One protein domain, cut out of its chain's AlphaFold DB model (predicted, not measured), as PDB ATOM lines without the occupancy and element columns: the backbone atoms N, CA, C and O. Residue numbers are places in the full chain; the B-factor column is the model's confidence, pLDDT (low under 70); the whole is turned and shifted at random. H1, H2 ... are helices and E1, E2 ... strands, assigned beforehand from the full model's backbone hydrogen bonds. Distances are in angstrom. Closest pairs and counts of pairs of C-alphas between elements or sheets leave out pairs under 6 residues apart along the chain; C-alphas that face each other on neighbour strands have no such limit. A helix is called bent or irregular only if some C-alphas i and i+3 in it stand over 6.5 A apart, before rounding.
ATOM      1  N   THR A  45     -42.541  44.188 -41.975       68.69
ATOM      2  CA  THR A  45     -42.686  43.405 -40.740       68.69
ATOM      3  C   THR A  45     -43.437  42.123 -41.067       68.69
ATOM      4  O   THR A  45     -44.643  42.161 -41.291       68.69
ATOM      5  N   ILE A  46     -42.725  40.997 -41.072       70.38
ATOM      6  CA  ILE A  46     -43.322  39.671 -41.264       70.38
ATOM      7  C   ILE A  46     -43.878  39.185 -39.936       70.38
ATOM      8  O   ILE A  46     -43.144  39.062 -38.949       70.38
ATOM      9  N   SER A  47     -45.164  38.856 -39.922       72.19
ATOM     10  CA  SER A  47     -45.787  38.188 -38.788       72.19
ATOM     11  C   SER A  47     -45.789  36.672 -38.984       72.19
ATOM     12  O   SER A  47     -45.993  36.146 -40.076       72.19
ATOM     13  N   ASP A  48     -45.607  35.915 -37.902       74.38
ATOM     14  CA  ASP A  48     -45.522  34.452 -38.028       74.38
ATOM     15  C   ASP A  48     -46.874  33.787 -38.350       74.38
ATOM     16  O   ASP A  48     -46.922  32.601 -38.676       74.38
ATOM     17  N   ASN A  49     -47.976  34.535 -38.235       80.69
ATOM     18  CA  ASN A  49     -49.336  34.080 -38.531       80.69
ATOM     19  C   ASN A  49     -49.743  34.282 -40.003       80.69
ATOM     20  O   ASN A  49     -50.880  33.960 -40.354       80.69
ATOM     21  N   GLU A  50     -48.850  34.791 -40.862       86.62
ATOM     22  CA  GLU A  50     -49.104  34.856 -42.302       86.62
ATOM     23  C   GLU A  50     -49.368  33.452 -42.859       86.62
ATOM     24  O   GLU A  50     -48.604  32.504 -42.617       86.62
ATOM     25  N   LYS A  51     -50.473  33.317 -43.597       90.50
ATOM     26  CA  LYS A  51     -50.979  32.017 -44.046       90.50
ATOM     27  C   LYS A  51     -50.090  31.409 -45.124       90.50
ATOM     28  O   LYS A  51     -49.516  32.121 -45.940       90.50
ATOM     29  N   VAL A  52     -50.047  30.080 -45.157       90.56
ATOM     30  CA  VAL A  52     -49.473  29.318 -46.268       90.56
ATOM     31  C   VAL A  52     -50.598  28.941 -47.231       90.56
ATOM     32  O   VAL A  52     -51.518  28.208 -46.859       90.56
ATOM     33  N   ALA A  53     -50.550  29.463 -48.453       91.00
ATOM     34  CA  ALA A  53     -51.447  29.062 -49.528       91.00
ATOM     35  C   ALA A  53     -51.023  27.695 -50.092       91.00
ATOM     36  O   ALA A  53     -49.839  27.360 -50.123       91.00
ATOM     37  N   LYS A  54     -52.003  26.897 -50.529       89.69
ATOM     38  CA  LYS A  54     -51.787  25.541 -51.054       89.69
ATOM     39  C   LYS A  54     -52.051  25.489 -52.557       89.69
ATOM     40  O   LYS A  54     -52.987  26.129 -53.032       89.69
ATOM     41  N   GLY A  55     -51.290  24.645 -53.247       87.75
ATOM     42  CA  GLY A  55     -51.481  24.327 -54.658       87.75
ATOM     43  C   GLY A  55     -50.822  25.313 -55.631       87.75
ATOM     44  O   GLY A  55     -50.251  26.318 -55.198       87.75
ATOM     45  N   PRO A  56     -50.897  25.013 -56.942       90.25
ATOM     46  CA  PRO A  56     -50.180  25.761 -57.965       90.25
ATOM     47  C   PRO A  56     -50.626  27.220 -58.091       90.25
ATOM     48  O   PRO A  56     -51.821  27.516 -58.026       90.25
ATOM     49  N   ALA A  57     -49.680  28.125 -58.340       86.38
ATOM     50  CA  ALA A  57     -49.961  29.539 -58.573       86.38
ATOM     51  C   ALA A  57     -49.028  30.161 -59.619       86.38
ATOM     52  O   ALA A  57     -47.838  29.863 -59.669       86.38
ATOM     53  N   GLU A  58     -49.562  31.086 -60.419       85.88
ATOM     54  CA  GLU A  58     -48.771  31.952 -61.296       85.88
ATOM     55  C   GLU A  58     -48.888  33.406 -60.821       85.88
ATOM     56  O   GLU A  58     -49.970  33.995 -60.860       85.88
ATOM     57  N   ILE A  59     -47.769  33.994 -60.396       82.56
ATOM     58  CA  ILE A  59     -47.690  35.388 -59.950       82.56
ATOM     59  C   ILE A  59     -47.170  36.229 -61.113       82.56
ATOM     60  O   ILE A  59     -46.032  36.073 -61.554       82.56
ATOM     61  N   LYS A  60     -48.023  37.116 -61.626       78.31
ATOM     62  CA  LYS A  60     -47.728  37.953 -62.808       78.31
ATOM     63  C   LYS A  60     -47.316  39.378 -62.462       78.31
ATOM     64  O   LYS A  60     -46.846  40.107 -63.330       78.31
ATOM     65  N   ARG A  61     -47.614  39.806 -61.237       75.50
ATOM     66  CA  ARG A  61     -47.409  41.159 -60.718       75.50
ATOM     67  C   ARG A  61     -47.358  41.097 -59.201       75.50
ATOM     68  O   ARG A  61     -47.970  40.210 -58.617       75.50
ATOM     69  N   GLY A  62     -46.753  42.112 -58.604       73.31
ATOM     70  CA  GLY A  62     -46.636  42.231 -57.153       73.31
ATOM     71  C   GLY A  62     -45.203  41.975 -56.730       73.31
ATOM     72  O   GLY A  62     -44.346  41.685 -57.567       73.31
ATOM     73  N   HIS A  63     -44.932  42.150 -55.454       79.88
ATOM     74  CA  HIS A  63     -43.633  41.863 -54.903       79.88
ATOM     75  C   HIS A  63     -43.656  40.444 -54.320       79.88
ATOM     76  O   HIS A  63     -44.686  39.887 -53.921       79.88
ATOM     77  N   VAL A  64     -42.523  39.773 -54.481       81.69
ATOM     78  CA  VAL A  64     -42.364  38.400 -54.028       81.69
ATOM     79  C   VAL A  64     -41.024  38.318 -53.359       81.69
ATOM     80  O   VAL A  64     -40.003  38.554 -54.005       81.69
ATOM     81  N   ASP A  65     -41.062  37.936 -52.096       82.31
ATOM     82  CA  ASP A  65     -39.877  37.740 -51.295       82.31
ATOM     83  C   ASP A  65     -39.586  36.260 -51.133       82.31
ATOM     84  O   ASP A  65     -40.438  35.482 -50.704       82.31
ATOM     85  N   ILE A  66     -38.368  35.849 -51.470       83.50
ATOM     86  CA  ILE A  66     -37.938  34.462 -51.287       83.50
ATOM     87  C   ILE A  66     -37.113  34.381 -50.011       83.50
ATOM     88  O   ILE A  66     -36.089  35.053 -49.879       83.50
ATOM     89  N   GLY A  67     -37.544  33.535 -49.079       82.69
ATOM     90  CA  GLY A  67     -36.905  33.426 -47.777       82.69
ATOM     91  C   GLY A  67     -37.082  32.055 -47.131       82.69
ATOM     92  O   GLY A  67     -37.984  31.288 -47.488       82.69
ATOM     93  N   PRO A  68     -36.200  31.707 -46.182       82.38
ATOM     94  CA  PRO A  68     -36.347  30.491 -45.406       82.38
ATOM     95  C   PRO A  68     -37.487  30.626 -44.391       82.38
ATOM     96  O   PRO A  68     -37.592  31.635 -43.692       82.38
ATOM     97  N   ARG A  69     -38.301  29.578 -44.259       81.50
ATOM     98  CA  ARG A  69     -39.382  29.477 -43.274       81.50
ATOM     99  C   ARG A  69     -39.427  28.079 -42.674       81.50
ATOM    100  O   ARG A  69     -39.061  27.104 -43.330       81.50
ATOM    101  N   ILE A  70     -39.891  27.967 -41.432       79.81
ATOM    102  CA  ILE A  70     -40.168  26.668 -40.824       79.81
ATOM    103  C   ILE A  70     -41.654  26.349 -40.974       79.81
ATOM    104  O   ILE A  70     -42.504  26.981 -40.347       79.81
ATOM    105  N   VAL A  71     -41.957  25.334 -41.780       79.00
ATOM    106  CA  VAL A  71     -43.312  24.808 -41.987       79.00
ATOM    107  C   VAL A  71     -43.359  23.396 -41.432       79.00
ATOM    108  O   VAL A  71     -42.500  22.575 -41.746       79.00
ATOM    109  N   ASP A  72     -44.315  23.128 -40.544       81.75
ATOM    110  CA  ASP A  72     -44.490  21.819 -39.899       81.75
ATOM    111  C   ASP A  72     -43.194  21.264 -39.267       81.75
ATOM    112  O   ASP A  72     -42.894  20.073 -39.317       81.75
ATOM    113  N   GLY A  73     -42.384  22.156 -38.686       80.81
ATOM    114  CA  GLY A  73     -41.119  21.808 -38.032       80.81
ATOM    115  C   GLY A  73     -39.940  21.562 -38.980       80.81
ATOM    116  O   GLY A  73     -38.843  21.277 -38.502       80.81
ATOM    117  N   LYS A  74     -40.126  21.710 -40.295       80.75
ATOM    118  CA  LYS A  74     -39.074  21.547 -41.307       80.75
ATOM    119  C   LYS A  74     -38.685  22.884 -41.917       80.75
ATOM    120  O   LYS A  74     -39.535  23.731 -42.172       80.75
ATOM    121  N   PHE A  75     -37.394  23.053 -42.181       83.38
ATOM    122  CA  PHE A  75     -36.893  24.171 -42.972       83.38
ATOM    123  C   PHE A  75     -37.388  24.050 -44.417       83.38
ATOM    124  O   PHE A  75     -37.333  22.973 -45.012       83.38
ATOM    125  N   SER A  76     -37.880  25.142 -44.990       82.31
ATOM    126  CA  SER A  76     -38.352  25.209 -46.373       82.31
ATOM    127  C   SER A  76     -38.047  26.578 -46.969       82.31
ATOM    128  O   SER A  76     -38.170  27.597 -46.291       82.31
ATOM    129  N   LEU A  77     -37.650  26.609 -48.244       86.00
ATOM    130  CA  LEU A  77     -37.526  27.855 -48.996       86.00
ATOM    131  C   LEU A  77     -38.893  28.208 -49.582       86.00
ATOM    132  O   LEU A  77     -39.451  27.445 -50.374       86.00
ATOM    133  N   MET A  78     -39.440  29.349 -49.183       87.75
ATOM    134  CA  MET A  78     -40.791  29.757 -49.555       87.75
ATOM    135  C   MET A  78     -40.795  31.127 -50.223       87.75
ATOM    136  O   MET A  78     -39.903  31.942 -49.996       87.75
ATOM    137  N   ALA A  79     -41.825  31.366 -51.032       89.50
ATOM    138  CA  ALA A  79     -42.095  32.650 -51.662       89.50
ATOM    139  C   ALA A  79     -43.241  33.344 -50.918       89.50
ATOM    140  O   ALA A  79     -44.360  32.825 -50.881       89.50
ATOM    141  N   ARG A  80     -42.977  34.496 -50.312       90.19
ATOM    142  CA  ARG A  80     -43.997  35.377 -49.755       90.19
ATOM    143  C   ARG A  80     -44.549  36.243 -50.877       90.19
ATOM    144  O   ARG A  80     -43.831  37.039 -51.461       90.19
ATOM    145  N   ASP A  81     -45.811  36.030 -51.200       88.75
ATOM    146  CA  ASP A  81     -46.568  36.718 -52.235       88.75
ATOM    147  C   ASP A  81     -47.365  37.859 -51.595       88.75
ATOM    148  O   ASP A  81     -48.347  37.613 -50.886       88.75
ATOM    149  N   ASP A  82     -46.934  39.099 -51.842       84.19
ATOM    150  CA  ASP A  82     -47.628  40.312 -51.397       84.19
ATOM    151  C   ASP A  82     -48.473  40.964 -52.506       84.19
ATOM    152  O   ASP A  82     -48.973  42.082 -52.349       84.19
ATOM    153  N   SER A  83     -48.705  40.251 -53.619       82.12
ATOM    154  CA  SER A  83     -49.554  40.740 -54.716       82.12
ATOM    155  C   SER A  83     -51.007  40.989 -54.293       82.12
ATOM    156  O   SER A  83     -51.739  41.704 -54.985       82.12
ATOM    157  N   ALA A  84     -51.415  40.433 -53.149       82.19
ATOM    158  CA  ALA A  84     -52.682  40.673 -52.481       82.19
ATOM    159  C   ALA A  84     -52.472  40.959 -50.983       82.19
ATOM    160  O   ALA A  84     -51.489  40.535 -50.379       82.19
ATOM    161  N   ASN A  85     -53.442  41.650 -50.375       84.12
ATOM    162  CA  ASN A  85     -53.485  41.909 -48.937       84.12
ATOM    163  C   ASN A  85     -54.632  41.098 -48.295       84.12
ATOM    164  O   ASN A  85     -55.776  41.254 -48.734       84.12
ATOM    165  N   PRO A  86     -54.387  40.272 -47.261       87.94
ATOM    166  CA  PRO A  86     -53.096  40.013 -46.615       87.94
ATOM    167  C   PRO A  86     -52.147  39.150 -47.468       87.94
ATOM    168  O   PRO A  86     -52.629  38.331 -48.255       87.94
ATOM    169  N   PRO A  87     -50.818  39.290 -47.280       88.75
ATOM    170  CA  PRO A  87     -49.821  38.483 -47.976       88.75
ATOM    171  C   PRO A  87     -49.922  37.007 -47.581       88.75
ATOM    172  O   PRO A  87     -50.374  36.654 -46.482       88.75
ATOM    173  N   VAL A  88     -49.475  36.132 -48.481       92.31
ATOM    174  CA  VAL A  88     -49.462  34.679 -48.266       92.31
ATOM    175  C   VAL A  88     -48.116  34.079 -48.627       92.31
ATOM    176  O   VAL A  88     -47.448  34.512 -49.554       92.31
ATOM    177  N   TRP A  89     -47.734  33.016 -47.934       92.38
ATOM    178  CA  TRP A  89     -46.564  32.223 -48.285       92.38
ATOM    179  C   TRP A  89     -46.953  31.074 -49.201       92.38
ATOM    180  O   TRP A  89     -47.972  30.415 -48.990       92.38
ATOM    181  N   ARG A  90     -46.123  30.803 -50.200       92.12
ATOM    182  CA  ARG A  90     -46.315  29.736 -51.177       92.12
ATOM    183  C   ARG A  90     -45.080  28.854 -51.250       92.12
ATOM    184  O   ARG A  90     -43.955  29.310 -51.034       92.12
ATOM    185  N   ASN A  91     -45.304  27.584 -51.561       89.62
ATOM    186  CA  ASN A  91     -44.223  26.667 -51.885       89.62
ATOM    187  C   ASN A  91     -43.586  27.077 -53.223       89.62
ATOM    188  O   ASN A  91     -44.299  27.369 -54.187       89.62
ATOM    189  N   THR A  92     -42.256  27.108 -53.277       88.12
ATOM    190  CA  THR A  92     -41.506  27.488 -54.481       88.12
ATOM    191  C   THR A  92     -41.640  26.449 -55.597       88.12
ATOM    192  O   THR A  92     -41.656  26.835 -56.762       88.12
ATOM    193  N   ASP A  93     -41.859  25.172 -55.264       88.06
ATOM    194  CA  ASP A  93     -42.109  24.105 -56.250       88.06
ATOM    195  C   ASP A  93     -43.468  24.246 -56.963       88.06
ATOM    196  O   ASP A  93     -43.630  23.797 -58.099       88.06
ATOM    197  N   ASP A  94     -44.435  24.900 -56.313       87.56
ATOM    198  CA  ASP A  94     -45.804  25.076 -56.807       87.56
ATOM    199  C   ASP A  94     -46.046  26.481 -57.394       87.56
ATOM    200  O   ASP A  94     -47.157  26.805 -57.813       87.56
ATOM    201  N   THR A  95     -45.031  27.351 -57.426       85.88
ATOM    202  CA  THR A  95     -45.204  28.767 -57.789       85.88
ATOM    203  C   THR A  95     -44.375  29.146 -59.010       85.88
ATOM    204  O   THR A  95     -43.162  28.974 -59.037       85.88
ATOM    205  N   VAL A  96     -45.023  29.749 -60.009       88.31
ATOM    206  CA  VAL A  96     -44.372  30.331 -61.187       88.31
ATOM    207  C   VAL A  96     -44.387  31.851 -61.079       88.31
ATOM    208  O   VAL A  96     -45.451  32.460 -60.985       88.31
ATOM    209  N   LEU A  97     -43.210  32.476 -61.154       82.62
ATOM    210  CA  LEU A  97     -43.081  33.929 -61.281       82.62
ATOM    211  C   LEU A  97     -43.017  34.300 -62.766       82.62
ATOM    212  O   LEU A  97     -42.064  33.947 -63.465       82.62
ATOM    213  N   ARG A  98     -44.045  34.989 -63.271       80.31
ATOM    214  CA  ARG A  98     -44.097  35.446 -64.663       80.31
ATOM    215  C   ARG A  98     -43.551  36.862 -64.770       80.31
ATOM    216  O   ARG A  98     -44.232  37.826 -64.431       80.31
ATOM    217  N   VAL A  99     -42.362  36.975 -65.344       78.88
ATOM    218  CA  VAL A  99     -41.772  38.260 -65.717       78.88
ATOM    219  C   VAL A  99     -42.453  38.811 -66.976       78.88
ATOM    220  O   VAL A  99     -42.741  38.057 -67.906       78.88
ATOM    221  N   ALA A 138     -39.912  40.586 -57.543       52.00
ATOM    222  CA  ALA A 138     -38.724  40.398 -56.691       52.00
ATOM    223  C   ALA A 138     -38.335  41.467 -55.641       52.00
ATOM    224  O   ALA A 138     -37.946  42.589 -55.960       52.00
ATOM    225  N   GLY A 139     -38.301  40.994 -54.392       44.62
ATOM    226  CA  GLY A 139     -37.410  41.415 -53.311       44.62
ATOM    227  C   GLY A 139     -36.774  40.188 -52.642       44.62
ATOM    228  O   GLY A 139     -37.109  39.040 -52.944       44.62
ATOM    229  N   LEU A 140     -35.782  40.413 -51.781       44.03
ATOM    230  CA  LEU A 140     -35.207  39.394 -50.898       44.03
ATOM    231  C   LEU A 140     -35.561  39.786 -49.466       44.03
ATOM    232  O   LEU A 140     -35.107  40.834 -49.003       44.03
ATOM    233  N   GLU A 141     -36.308  38.946 -48.748       51.34
ATOM    234  CA  GLU A 141     -36.734  39.274 -47.385       51.34
ATOM    235  C   GLU A 141     -35.992  38.482 -46.310       51.34
ATOM    236  O   GLU A 141     -35.489  37.372 -46.501       51.34
ATOM    237  N   HIS A 142     -35.911  39.101 -45.137       50.50
ATOM    238  CA  HIS A 142     -35.334  38.506 -43.945       50.50
ATOM    239  C   HIS A 142     -36.367  37.606 -43.256       50.50
ATOM    240  O   HIS A 142     -37.505  38.027 -43.093       50.50
ATOM    241  N   PRO A 143     -35.996  36.417 -42.750       52.50
ATOM    242  CA  PRO A 143     -36.932  35.545 -42.045       52.50
ATOM    243  C   PRO A 143     -37.575  36.226 -40.827       52.50
ATOM    244  O   PRO A 143     -36.973  37.110 -40.187       52.50
ATOM    245  N   SER A 144     -38.785  35.760 -40.487       56.97
ATOM    246  CA  SER A 144     -39.534  36.174 -39.293       56.97
ATOM    247  C   SER A 144     -38.666  36.066 -38.025       56.97
ATOM    248  O   SER A 144     -37.721  35.268 -37.989       56.97
ATOM    249  N   PRO A 145     -38.941  36.826 -36.948       62.75
ATOM    250  CA  PRO A 145     -38.154  36.733 -35.718       62.75
ATOM    251  C   PRO A 145     -38.068  35.306 -35.149       62.75
ATOM    252  O   PRO A 145     -36.994  34.898 -34.699       62.75
ATOM    253  N   ARG A 146     -39.157  34.521 -35.216       58.22
ATOM    254  CA  ARG A 146     -39.155  33.121 -34.755       58.22
ATOM    255  C   ARG A 146     -38.345  32.208 -35.666       58.22
ATOM    256  O   ARG A 146     -37.580  31.386 -35.157       58.22
ATOM    257  N   ASP A 147     -38.480  32.345 -36.984       53.31
ATOM    258  CA  ASP A 147     -37.697  31.542 -37.930       53.31
ATOM    259  C   ASP A 147     -36.208  31.871 -37.814       53.31
ATOM    260  O   ASP A 147     -35.378  30.966 -37.782       53.31
ATOM    261  N   ARG A 148     -35.865  33.149 -37.628       53.84
ATOM    262  CA  ARG A 148     -34.487  33.608 -37.418       53.84
ATOM    263  C   ARG A 148     -33.835  32.936 -36.210       53.84
ATOM    264  O   ARG A 148     -32.720  32.442 -36.336       53.84
ATOM    265  N   GLN A 149     -34.540  32.862 -35.077       51.75
ATOM    266  CA  GLN A 149     -34.037  32.224 -33.853       51.75
ATOM    267  C   GLN A 149     -33.851  30.704 -33.999       51.75
ATOM    268  O   GLN A 149     -32.968  30.116 -33.373       51.75
ATOM    269  N   LYS A 150     -34.695  30.046 -34.801       52.47
ATOM    270  CA  LYS A 150     -34.604  28.599 -35.034       52.47
ATOM    271  C   LYS A 150     -33.539  28.250 -36.075       52.47
ATOM    272  O   LYS A 150     -32.785  27.306 -35.858       52.47
ATOM    273  N   ILE A 151     -33.437  29.024 -37.158       53.41
ATOM    274  CA  ILE A 151     -32.414  28.860 -38.204       53.41
ATOM    275  C   ILE A 151     -31.017  29.114 -37.629       53.41
ATOM    276  O   ILE A 151     -30.103  28.354 -37.925       53.41
ATOM    277  N   SER A 152     -30.849  30.097 -36.736       41.44
ATOM    278  CA  SER A 152     -29.559  30.368 -36.077       41.44
ATOM    279  C   SER A 152     -29.083  29.261 -35.125       41.44
ATOM    280  O   SER A 152     -27.990  29.369 -34.578       41.44
ATOM    281  N   ARG A 153     -29.903  28.232 -34.877       34.97
ATOM    282  CA  ARG A 153     -29.584  27.085 -34.013       34.97
ATOM    283  C   ARG A 153     -29.316  25.798 -34.807       34.97
ATOM    284  O   ARG A 153     -29.005  24.774 -34.207       34.97
ATOM    285  N   VAL A 154     -29.451  25.838 -36.133       27.56
ATOM    286  CA  VAL A 154     -29.031  24.749 -37.021       27.56
ATOM    287  C   VAL A 154     -27.537  24.937 -37.295       27.56
ATOM    288  O   VAL A 154     -27.136  25.998 -37.770       27.56
ATOM    289  N   GLU A 155     -26.722  23.939 -36.949       26.88
ATOM    290  CA  GLU A 155     -25.273  23.929 -37.207       26.88
ATOM    291  C   GLU A 155     -24.984  24.238 -38.693       26.88
ATOM    292  O   GLU A 155     -25.696  23.739 -39.574       26.88
ATOM    293  N   PRO A 156     -23.962  25.057 -39.005       28.28
ATOM    294  CA  PRO A 156     -23.597  25.346 -40.383       28.28
ATOM    295  C   PRO A 156     -23.187  24.059 -41.110       28.28
ATOM    296  O   PRO A 156     -22.420  23.249 -40.598       28.28
ATOM    297  N   ILE A 157     -23.700  23.887 -42.330       29.69
ATOM    298  CA  ILE A 157     -23.400  22.755 -43.213       29.69
ATOM    299  C   ILE A 157     -21.882  22.721 -43.454       29.69
ATOM    300  O   ILE A 157     -21.351  23.581 -44.157       29.69
TER     301      ILE A 157
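AT A GLANCE: This is residues 45 to 99 and 138 to 157 of the 208 residues of an uncharacterized protein of Cutibacterium acnes JCM 18918 (UniProt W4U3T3). A small, strongly twisted sheet of three strands, mostly a long bent hairpin of E2 and E3 with the shorter E4 at its edge, makes the middle of an elongated domain. The short strand pair E1 and E5 lies toward one end of the length, and the single helix H1 lies toward the other, grazing the sheet beside E2, with the tail of residues 152 to 157 running on beyond it. The printed part has 75 residues, with five named strands and then one named helix, in the order E1 E2 E3 E4 E5 H1; under half of the residues are in named elements, and the class is mixed, helices and strands. The three-stranded sheet has the order E2, E3, E4 and is antiparallel, while E1 and E5 are parallel. The whole is compact, with a radius of gyration of the C-alphas of 12.4 A, and spans 36 by 24 by 21 A.

HOW THE PARTS SIT: E2, residues 64 to 71, E3, residues 74 to 81, and E4, residues 88 to 91, form a meander, each strand the antiparallel neighbour of the one before. E2 and E3 are a hairpin at 151 degrees between their directions, with N 67 and O 78 3.0 A apart and N 76 and O 69 2.8 A apart, within hydrogen-bond range. E2 bends by 70 degrees at residue 68, and E3 bends by 57 degrees at residue 77. E3 and E4 are a hairpin at 125 degrees, with N 81 and O 88 within hydrogen-bond range at 2.8 A. E2 and E4 are the edge strands. E1, residues 57 to 59, and E5, residues 95 to 97, are parallel at 20 degrees, with N 59 and O 96 within hydrogen-bond range at 2.8 A. The closest C-alphas of E3 and E5 are those of Ala 79 and Thr 95, 7.9 A apart. E4 and E5 meet only through their link. H1, residues 145 to 151, is on the three-stranded sheet but only grazes it, with its residues 146 to 151; the closest C-alphas of E2 and H1 are those of Arg 69 and Asp 147, 6.0 A apart. In H1 every O i to N i+4 pair is within hydrogen-bond range. E1 and H1 are apart.

IN THESE COORDINATES: E2 is 18.2 A from first to last C-alpha, beginning at C-alpha 64 at (-42.364, 38.400, -54.028). E3, 20.1 A, ends at C-alpha 81 at (-46.568, 36.718, -52.235). E4 covers residues 88 to 91 in 10.2 A, E1 residues 57 to 59 in 6.4 A, and E5 residues 95 to 97 in 6.6 A. H1, 10.1 A, ends at C-alpha 151 at (-32.414, 28.860, -38.204).

THE WHOLE: The two C-alphas farthest apart are those of Lys 60 and Glu 155, at 36.8 A. Residues 100 to 137 are not printed, and C-alphas 99 and 138 are 9.8 A apart across the cut. Of the links that are printed whole, E1 to E2, E2 to E3 and E4 to E5 are tight, and E3 to E4 is short. Residues 45 to 56 hold no named element. The mean pLDDT of the printed part is 73.9; residue 45 and residues 138 to 157 are under 70.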